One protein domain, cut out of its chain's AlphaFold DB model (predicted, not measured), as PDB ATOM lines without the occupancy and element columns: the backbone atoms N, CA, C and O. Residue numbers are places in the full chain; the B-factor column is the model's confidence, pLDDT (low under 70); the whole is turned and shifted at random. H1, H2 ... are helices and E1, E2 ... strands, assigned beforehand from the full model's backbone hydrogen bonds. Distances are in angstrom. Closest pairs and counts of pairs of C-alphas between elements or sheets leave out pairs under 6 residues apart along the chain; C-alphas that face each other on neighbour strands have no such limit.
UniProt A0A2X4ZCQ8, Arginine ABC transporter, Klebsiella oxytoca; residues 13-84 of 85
ATOM      1  N   LEU A  13     153.141 176.171 126.746       91.31
ATOM      2  CA  LEU A  13     154.309 176.087 127.624       91.31
ATOM      3  C   LEU A  13     154.484 174.681 128.213       91.31
ATOM      4  O   LEU A  13     155.618 174.235 128.385       91.31
ATOM      5  N   ARG A  14     153.379 174.004 128.538       91.75
ATOM      6  CA  ARG A  14     153.391 172.645 129.091       91.75
ATOM      7  C   ARG A  14     153.608 171.603 127.996       91.75
ATOM      8  O   ARG A  14     154.382 170.687 128.216       91.75
ATOM      9  N   GLU A  15     153.042 171.800 126.804       94.19
ATOM     10  CA  GLU A  15     153.250 170.916 125.639       94.19
ATOM     11  C   GLU A  15     154.721 170.832 125.203       94.19
ATOM     12  O   GLU A  15     155.153 169.844 124.625       94.19
ATOM     13  N   LYS A  16     155.527 171.856 125.505       95.69
ATOM     14  CA  LYS A  16     156.982 171.820 125.271       95.69
ATOM     15  C   LYS A  16     157.745 170.945 126.264       95.69
ATOM     16  O   LYS A  16     158.931 170.706 126.059       95.69
ATOM     17  N   GLN A  17     157.114 170.567 127.372       94.19
ATOM     18  CA  GLN A  17     157.750 169.880 128.496       94.19
ATOM     19  C   GLN A  17     157.216 168.460 128.685       94.19
ATOM     20  O   GLN A  17     157.957 167.605 129.162       94.19
ATOM     21  N   VAL A  18     155.949 168.217 128.338       94.12
ATOM     22  CA  VAL A  18     155.273 166.926 128.492       94.12
ATOM     23  C   VAL A  18     154.341 166.655 127.314       94.12
ATOM     24  O   VAL A  18     153.769 167.585 126.742       94.12
ATOM     25  N   ASP A  19     154.139 165.374 127.017       95.19
ATOM     26  CA  ASP A  19     153.125 164.923 126.068       95.19
ATOM     27  C   ASP A  19     151.757 164.840 126.756       95.19
ATOM     28  O   ASP A  19     151.626 164.295 127.856       95.19
ATOM     29  N   PHE A  20     150.719 165.364 126.103       94.12
ATOM     30  CA  PHE A  20     149.341 165.292 126.588       94.12
ATOM     31  C   PHE A  20     148.552 164.187 125.883       94.12
ATOM     32  O   PHE A  20     148.744 163.910 124.699       94.12
ATOM     33  N   SER A  21     147.612 163.580 126.609       93.00
ATOM     34  CA  SER A  21     146.585 162.729 126.009       93.00
ATOM     35  C   SER A  21     145.564 163.563 125.231       93.00
ATOM     36  O   SER A  21     145.545 164.793 125.297       93.00
ATOM     37  N   THR A  22     144.617 162.891 124.575       92.06
ATOM     38  CA  THR A  22     143.381 163.555 124.142       92.06
ATOM     39  C   THR A  22     142.696 164.224 125.346       92.06
ATOM     40  O   THR A  22     142.642 163.594 126.412       92.06
ATOM     41  N   PRO A  23     142.171 165.460 125.210       90.06
ATOM     42  CA  PRO A  23     141.476 166.145 126.297       90.06
ATOM     43  C   PRO A  23     140.312 165.303 126.822       90.06
ATOM     44  O   PRO A  23     139.509 164.799 126.038       90.06
ATOM     45  N   TYR A  24     140.214 165.160 128.143       88.00
ATOM     46  CA  TYR A  24     139.130 164.409 128.791       88.00
ATOM     47  C   TYR A  24     138.080 165.316 129.453       88.00
ATOM     48  O   TYR A  24     137.002 164.850 129.816       88.00
ATOM     49  N   PHE A  25     138.387 166.604 129.622       84.31
ATOM     50  CA  PHE A  25     137.506 167.623 130.185       84.31
ATOM     51  C   PHE A  25     137.904 169.000 129.642       84.31
ATOM     52  O   PHE A  25     139.091 169.262 129.454       84.31
ATOM     53  N   ASN A  26     136.921 169.873 129.410       77.75
ATOM     54  CA  ASN A  26     137.168 171.271 129.068       77.75
ATOM     55  C   ASN A  26     137.008 172.113 130.330       77.75
ATOM     56  O   ASN A  26     135.913 172.185 130.889       77.75
ATOM     57  N   GLU A  27     138.092 172.745 130.761       67.31
ATOM     58  CA  GLU A  27     138.075 173.672 131.888       67.31
ATOM     59  C   GLU A  27     137.153 174.869 131.610       67.31
ATOM     60  O   GLU A  27     137.067 175.397 130.497       67.31
ATOM     61  N   LEU A  28     136.409 175.249 132.649       74.25
ATOM     62  CA  LEU A  28     135.513 176.400 132.659       74.25
ATOM     63  C   LEU A  28     136.299 177.665 133.034       74.25
ATOM     64  O   LEU A  28     137.440 177.606 133.477       74.25
ATOM     65  N   SER A  29     135.677 178.833 132.878       75.38
ATOM     66  CA  SER A  29     136.275 180.099 133.308       75.38
ATOM     67  C   SER A  29     136.674 180.081 134.789       75.38
ATOM     68  O   SER A  29     135.911 179.633 135.645       75.38
ATOM     69  N   ALA A  30     137.832 180.665 135.092       85.56
ATOM     70  CA  ALA A  30     138.306 180.862 136.455       85.56
ATOM     71  C   ALA A  30     137.450 181.877 137.229       85.56
ATOM     72  O   ALA A  30     137.023 182.896 136.679       85.56
ATOM     73  N   VAL A  31     137.267 181.644 138.532       89.00
ATOM     74  CA  VAL A  31     136.546 182.551 139.439       89.00
ATOM     75  C   VAL A  31     137.331 182.788 140.727       89.00
ATOM     76  O   VAL A  31     138.002 181.893 141.237       89.00
ATOM     77  N   ALA A  32     137.231 184.000 141.272       89.56
ATOM     78  CA  ALA A  32     137.756 184.326 142.592       89.56
ATOM     79  C   ALA A  32     136.634 184.223 143.632       89.56
ATOM     80  O   ALA A  32     135.555 184.786 143.447       89.56
ATOM     81  N   VAL A  33     136.902 183.537 144.742       90.94
ATOM     82  CA  VAL A  33     135.983 183.479 145.884       90.94
ATOM     83  C   VAL A  33     136.392 184.544 146.888       90.94
ATOM     84  O   VAL A  33     137.536 184.595 147.334       90.94
ATOM     85  N   VAL A  34     135.441 185.396 147.245       90.94
ATOM     86  CA  VAL A  34     135.633 186.491 148.194       90.94
ATOM     87  C   VAL A  34     134.554 186.455 149.265       90.94
ATOM     88  O   VAL A  34     133.518 185.805 149.104       90.94
ATOM     89  N   ARG A  35     134.780 187.175 150.371       89.56
ATOM     90  CA  ARG A  35     133.713 187.422 151.343       89.56
ATOM     91  C   ARG A  35     132.526 188.082 150.639       89.56
ATOM     92  O   ARG A  35     132.688 188.874 149.708       89.56
ATOM     93  N   LYS A  36     131.330 187.717 151.095       89.75
ATOM     94  CA  LYS A  36     130.075 188.210 150.535       89.75
ATOM     95  C   LYS A  36     130.072 189.745 150.525       89.75
ATOM     96  O   LYS A  36     130.495 190.365 151.499       89.75
ATOM     97  N   ASP A  37     129.635 190.328 149.410       90.31
ATOM     98  CA  ASP A  37     129.452 191.774 149.211       90.31
ATOM     99  C   ASP A  37     130.702 192.635 149.488       90.31
ATOM    100  O   ASP A  37     130.592 193.796 149.873       90.31
ATOM    101  N   THR A  38     131.909 192.069 149.336       91.19
ATOM    102  CA  THR A  38     133.161 192.791 149.642       91.19
ATOM    103  C   THR A  38     133.934 193.243 148.401       91.19
ATOM    104  O   THR A  38     134.558 194.300 148.424       91.19
ATOM    105  N   PHE A  39     133.920 192.449 147.328       91.88
ATOM    106  CA  PHE A  39     134.611 192.741 146.070       91.88
ATOM    107  C   PHE A  39     133.745 192.256 144.908       91.88
ATOM    108  O   PHE A  39     133.160 191.173 144.992       91.88
ATOM    109  N   HIS A  40     133.671 193.030 143.828       91.62
ATOM    110  CA  HIS A  40     132.814 192.725 142.678       91.62
ATOM    111  C   HIS A  40     133.586 192.683 141.361       91.62
ATOM    112  O   HIS A  40     133.143 192.064 140.396       91.62
ATOM    113  N   THR A  41     134.752 193.322 141.317       91.69
ATOM    114  CA  THR A  41     135.604 193.413 140.136       91.69
ATOM    115  C   THR A  41     137.066 193.157 140.494       91.69
ATOM    116  O   THR A  41     137.485 193.310 141.643       91.69
ATOM    117  N   PHE A  42     137.888 192.827 139.494       88.94
ATOM    118  CA  PHE A  42     139.341 192.748 139.682       88.94
ATOM    119  C   PHE A  42     139.957 194.087 140.116       88.94
ATOM    120  O   PHE A  42     140.960 194.091 140.825       88.94
ATOM    121  N   ALA A  43     139.343 195.220 139.751       90.44
ATOM    122  CA  ALA A  43     139.812 196.535 140.179       90.44
ATOM    123  C   ALA A  43     139.725 196.708 141.706       90.44
ATOM    124  O   ALA A  43     140.618 197.310 142.304       90.44
ATOM    125  N   ASP A  44     138.717 196.108 142.347       91.25
ATOM    126  CA  ASP A  44     138.538 196.168 143.804       91.25
ATOM    127  C   ASP A  44     139.629 195.379 144.559       91.25
ATOM    128  O   ASP A  44     139.893 195.622 145.739       91.25
ATOM    129  N   LEU A  45     140.295 194.445 143.870       90.19
ATOM    130  CA  LEU A  45     141.379 193.619 144.403       90.19
ATOM    131  C   LEU A  45     142.761 194.278 144.273       90.19
ATOM    132  O   LEU A  45     143.759 193.713 144.726       90.19
ATOM    133  N   LYS A  46     142.850 195.478 143.690       90.75
ATOM    134  CA  LYS A  46     144.116 196.203 143.549       90.75
ATOM    135  C   LYS A  46     144.769 196.446 144.913       90.75
ATOM    136  O   LYS A  46     144.156 196.977 145.838       90.75
ATOM    137  N   GLY A  47     146.036 196.054 145.046       86.81
ATOM    138  CA  GLY A  47     146.784 196.139 146.304       86.81
ATOM    139  C   GLY A  47     146.303 195.183 147.405       86.81
ATOM    140  O   GLY A  47     146.843 195.212 148.512       86.81
ATOM    141  N   LYS A  48     145.308 194.328 147.133       89.94
ATOM    142  CA  LYS A  48     144.909 193.228 148.016       89.94
ATOM    143  C   LYS A  48     145.732 191.985 147.705       89.94
ATOM    144  O   LYS A  48     146.336 191.869 146.637       89.94
ATOM    145  N   LYS A  49     145.751 191.060 148.666       89.88
ATOM    146  CA  LYS A  49     146.364 189.744 148.499       89.88
ATOM    147  C   LYS A  49     145.315 188.749 148.026       89.88
ATOM    148  O   LYS A  49     144.277 188.630 148.671       89.88
ATOM    149  N   LEU A  50     145.598 188.039 146.938       90.75
ATOM    150  CA  LEU A  50     144.751 186.963 146.429       90.75
ATOM    151  C   LEU A  50     145.510 185.638 146.503       90.75
ATOM    152  O   LEU A  50     146.588 185.506 145.919       90.75
ATOM    153  N   GLY A  51     144.962 184.683 147.255       91.81
ATOM    154  CA  GLY A  51     145.528 183.346 147.401       91.81
ATOM    155  C   GLY A  51     145.211 182.454 146.204       91.81
ATOM    156  O   GLY A  51     144.093 182.476 145.695       91.81
ATOM    157  N   LEU A  52     146.190 181.666 145.763       92.06
ATOM    158  CA  LEU A  52     146.051 180.716 144.657       92.06
ATOM    159  C   LEU A  52     147.056 179.567 144.784       92.06
ATOM    160  O   LEU A  52     148.017 179.663 145.547       92.06
ATOM    161  N   GLU A  53     146.851 178.493 144.028       90.81
ATOM    162  CA  GLU A  53     147.786 177.368 143.993       90.81
ATOM    163  C   GLU A  53     148.964 177.630 143.038       90.81
ATOM    164  O   GLU A  53     148.804 178.192 141.947       90.81
ATOM    165  N   ASN A  54     150.163 177.241 143.471       91.12
ATOM    166  CA  ASN A  54     151.408 177.438 142.740       91.12
ATOM    167  C   ASN A  54     151.473 176.566 141.471       91.12
ATOM    168  O   ASN A  54     151.089 175.402 141.479       91.12
ATOM    169  N   GLY A  55     151.999 177.114 140.375       86.06
ATOM    170  CA  GLY A  55     152.157 176.409 139.096       86.06
ATOM    171  C   GLY A  55     150.887 176.323 138.239       86.06
ATOM    172  O   GLY A  55     150.882 175.655 137.197       86.06
ATOM    173  N   THR A  56     149.812 177.003 138.643       89.00
ATOM    174  CA  THR A  56     148.527 177.003 137.932       89.00
ATOM    175  C   THR A  56     148.470 178.045 136.814       89.00
ATOM    176  O   THR A  56     149.179 179.055 136.821       89.00
ATOM    177  N   SER A  57     147.577 177.827 135.847       88.44
ATOM    178  CA  SER A  57     147.232 178.821 134.821       88.44
ATOM    179  C   SER A  57     146.673 180.108 135.446       88.44
ATOM    180  O   SER A  57     146.978 181.203 134.975       88.44
ATOM    181  N   HIS A  58     145.955 179.996 136.569       90.19
ATOM    182  CA  HIS A  58     145.448 181.115 137.368       90.19
ATOM    183  C   HIS A  58     146.555 182.043 137.878       90.19
ATOM    184  O   HIS A  58     146.452 183.267 137.750       90.19
ATOM    185  N   GLN A  59     147.640 181.470 138.413       90.06
ATOM    186  CA  GLN A  59     148.809 182.239 138.837       90.06
ATOM    187  C   GLN A  59     149.373 183.056 137.679       90.06
ATOM    188  O   GLN A  59     149.626 184.255 137.816       90.06
ATOM    189  N   ARG A  60     149.542 182.401 136.528       90.12
ATOM    190  CA  ARG A  60     150.095 183.031 135.334       90.12
ATOM    191  C   ARG A  60     149.188 184.145 134.817       90.12
ATOM    192  O   ARG A  60     149.683 185.218 134.490       90.12
ATOM    193  N   TYR A  61     147.876 183.920 134.800       90.56
ATOM    194  CA  TYR A  61     146.894 184.915 134.384       90.56
ATOM    195  C   TYR A  61     147.002 186.206 135.205       90.56
ATOM    196  O   TYR A  61     147.095 187.288 134.627       90.56
ATOM    197  N   LEU A  62     147.064 186.113 136.539       91.19
ATOM    198  CA  LEU A  62     147.219 187.302 137.385       91.19
ATOM    199  C   LEU A  62     148.563 187.999 137.161       91.19
ATOM    200  O   LEU A  62     148.609 189.222 137.079       91.19
ATOM    201  N   GLN A  63     149.648 187.239 137.012       90.25
ATOM    202  CA  GLN A  63     150.975 187.808 136.767       90.25
ATOM    203  C   GLN A  63     151.082 188.521 135.413       90.25
ATOM    204  O   GLN A  63     151.797 189.516 135.308       90.25
ATOM    205  N   ASP A  64     150.370 188.045 134.393       91.56
ATOM    206  CA  ASP A  64     150.420 188.626 133.050       91.56
ATOM    207  C   ASP A  64     149.406 189.766 132.862       91.56
ATOM    208  O   ASP A  64     149.691 190.728 132.147       91.56
ATOM    209  N   ARG A  65     148.221 189.675 133.482       91.31
ATOM    210  CA  ARG A  65     147.092 190.594 133.237       91.31
ATOM    211  C   ARG A  65     146.757 191.531 134.396       91.31
ATOM    212  O   ARG A  65     146.230 192.604 134.132       91.31
ATOM    213  N   HIS A  66     147.067 191.152 135.636       90.50
ATOM    214  CA  HIS A  66     146.663 191.868 136.852       90.50
ATOM    215  C   HIS A  66     147.815 192.009 137.856       90.50
ATOM    216  O   HIS A  66     147.719 191.618 139.021       90.50
ATOM    217  N   ARG A  67     148.937 192.579 137.401       88.88
ATOM    218  CA  ARG A  67     150.163 192.775 138.205       88.88
ATOM    219  C   ARG A  67     149.954 193.661 139.434       88.88
ATOM    220  O   ARG A  67     150.776 193.660 140.344       88.88
ATOM    221  N   GLU A  68     148.882 194.440 139.440       89.19
ATOM    222  CA  GLU A  68     148.442 195.293 140.535       89.19
ATOM    223  C   GLU A  68     147.810 194.523 141.708       89.19
ATOM    224  O   GLU A  68     147.625 195.097 142.785       89.19
ATOM    225  N   ILE A  69     147.483 193.243 141.516       90.62
ATOM    226  CA  ILE A  69     146.967 192.347 142.552       90.62
ATOM    227  C   ILE A  69     148.144 191.548 143.114       90.62
ATOM    228  O   ILE A  69     148.885 190.896 142.379       90.62
ATOM    229  N   ALA A  70     148.326 191.574 144.434       87.12
ATOM    230  CA  ALA A  70     149.393 190.811 145.067       87.12
ATOM    231  C   ALA A  70     148.997 189.326 145.132       87.12
ATOM    232  O   ALA A  70     148.244 188.906 146.009       87.12
ATOM    233  N   SER A  71     149.493 188.506 144.208       88.50
ATOM    234  CA  SER A  71     149.260 187.058 144.238       88.50
ATOM    235  C   SER A  71     150.080 186.390 145.344       88.50
ATOM    236  O   SER A  71     151.302 186.550 145.382       88.50
ATOM    237  N   GLN A  72     149.434 185.595 146.196       89.62
ATOM    238  CA  GLN A  72     150.100 184.742 147.177       89.62
ATOM    239  C   GLN A  72     149.931 183.275 146.776       89.62
ATOM    240  O   GLN A  72     148.820 182.749 146.778       89.62
ATOM    241  N   ALA A  73     151.041 182.636 146.413       90.50
ATOM    242  CA  ALA A  73     151.057 181.238 146.006       90.50
ATOM    243  C   ALA A  73     151.095 180.306 147.225       90.50
ATOM    244  O   ALA A  73     151.814 180.564 148.193       90.50
ATOM    245  N   TYR A  74     150.332 179.224 147.144       90.94
ATOM    246  CA  TYR A  74     150.257 178.155 148.131       90.94
ATOM    247  C   TYR A  74     150.437 176.797 147.446       90.94
ATOM    248  O   TYR A  74     150.132 176.652 146.265       90.94
ATOM    249  N   ASP A  75     150.866 175.788 148.202       88.38
ATOM    250  CA  ASP A  75     151.050 174.422 147.684       88.38
ATOM    251  C   ASP A  75     149.729 173.647 147.526       88.38
ATOM    252  O   ASP A  75     149.724 172.542 146.997       88.38
ATOM    253  N   SER A  76     148.613 174.191 148.029       86.25
ATOM    254  CA  SER A  76     147.278 173.622 147.835       86.25
ATOM    255  C   SER A  76     146.184 174.685 147.924       86.25
ATOM    256  O   SER A  76     146.289 175.648 148.697       86.25
ATOM    257  N   TYR A  77     145.081 174.478 147.202       83.44
ATOM    258  CA  TYR A  77     143.894 175.339 147.308       83.44
ATOM    259  C   TYR A  77     143.288 175.377 148.716       83.44
ATOM    260  O   TYR A  77     142.801 176.422 149.142       83.44
ATOM    261  N   LEU A  78     143.344 174.273 149.468       83.19
ATOM    262  CA  LEU A  78     142.847 174.233 150.849       83.19
ATOM    263  C   LEU A  78     143.599 175.230 151.736       83.19
ATOM    264  O   LEU A  78     142.988 175.980 152.496       83.19
ATOM    265  N   ASN A  79     144.923 175.298 151.585       85.62
ATOM    266  CA  ASN A  79     145.741 176.266 152.304       85.62
ATOM    267  C   ASN A  79     145.449 177.699 151.856       85.62
ATOM    268  O   ASN A  79     145.380 178.591 152.705       85.62
ATOM    269  N   ALA A  80     145.240 177.912 150.553       83.12
ATOM    270  CA  ALA A  80     144.856 179.214 150.026       83.12
ATOM    271  C   ALA A  80     143.525 179.689 150.626       83.12
ATOM    272  O   ALA A  80     143.448 180.816 151.103       83.12
ATOM    273  N   LEU A  81     142.500 178.836 150.693       81.81
ATOM    274  CA  LEU A  81     141.193 179.195 151.253       81.81
ATOM    275  C   LEU A  81     141.252 179.448 152.767       81.81
ATOM    276  O   LEU A  81     140.774 180.479 153.233       81.81
ATOM    277  N   CYS A  82     141.874 178.552 153.539       65.94
ATOM    278  CA  CYS A  82     141.903 178.656 155.002       65.94
ATOM    279  C   CYS A  82     142.744 179.830 155.526       65.94
ATOM    280  O   CYS A  82     142.453 180.346 156.600       65.94
ATOM    281  N   ARG A  83     143.790 180.248 154.801       63.44
ATOM    282  CA  ARG A  83     144.685 181.344 155.219       63.44
ATOM    283  C   ARG A  83     144.314 182.708 154.631       63.44
ATOM    284  O   ARG A  83     144.975 183.692 154.947       63.44
ATOM    285  N   SER A  84     143.278 182.764 153.793       57.66
ATOM    286  CA  SER A  84     142.753 184.011 153.216       57.66
ATOM    287  C   SER A  84     141.637 184.658 154.055       57.66
ATOM    288  O   SER A  84     141.120 185.703 153.653       57.66
TER     289      SER A  84
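AT A GLANCE: This is residues 13 to 84 of the 85 residues of the protein "Arginine ABC transporter" of Klebsiella oxytoca (UniProt A0A2X4ZCQ8). A small body is built on a pair of parallel strands, E1 and E2, with the helix H2 over one side of the pair and the helix H3 over the other, mainly by E1. A long arm without named elements, residues 13 to 29, sticks out from this body and makes the model long, while the short helix H1 lies at the far end of the stretch that follows the arm. The printed part has 72 residues with three named helices and two named strands, in the order H1, E1, H2, E2, H3; the class is mixed, helices and strands, with under half of the residues in named elements. The whole is loose, with a radius of gyration of the C-alphas of 14.1 A, and elongated, spanning 41 by 23 by 21 A.

IN THESE COORDINATES: Residues 13 to 41 hold no named element, and C-alpha 13 is at (154.309, 176.087, 127.624). H1 is residues 42 to 45, beginning with C-alpha 42 at (139.341, 192.748, 139.682). E1 is residues 49 to 53, 13.2 A from first to last C-alpha. H2 is residues 57 to 65, 11.9 A long. E2 is residues 70 to 74, 13.1 A long. H3 is residues 77 to 83, 10.0 A long, ending with C-alpha 83 at (144.685, 181.344, 155.219).

HOW THE PARTS SIT: E1 and E2 are parallel neighbours, with 33 degrees between their directions. The C-alphas of Gly 51 and Gln 72 face each other at 4.8 A. N 50 and O 70 are within hydrogen-bond range at 2.9 A, and so are N 74 and O 52 at 2.8 A. E1, H2 and E2 form a strand-helix-strand unit, two parallel strands with a helix between them in the chain, and its crossover is right-handed. The closest C-alphas of E1 and H2 are those of Leu 52 and Gln 59, 6.6 A apart; those of H2 and E2 are Leu 62 and Ser 71, 7.2 A apart. The closest C-alphas of E1 and H3 are those of Gly 51 and Ala 80, 4.9 A apart. H2 and H3 are apart, and H1 is apart from H2, E2 and H3. Every O i to N i+4 pair is within hydrogen-bond range in H2 and H3; H1 is too short for such a pair.

THE WHOLE: The two C-alphas farthest apart, those of Asp 19 and Asp 37, are 42.6 A apart. Without residues 13 to 29, which stand free, the body spans 27 by 25 by 18 A. The printed part has no cut, and the four links between named elements are tight. The mean pLDDT of the printed part is 87.8; residue 27 and residues 82 to 84 are under 70.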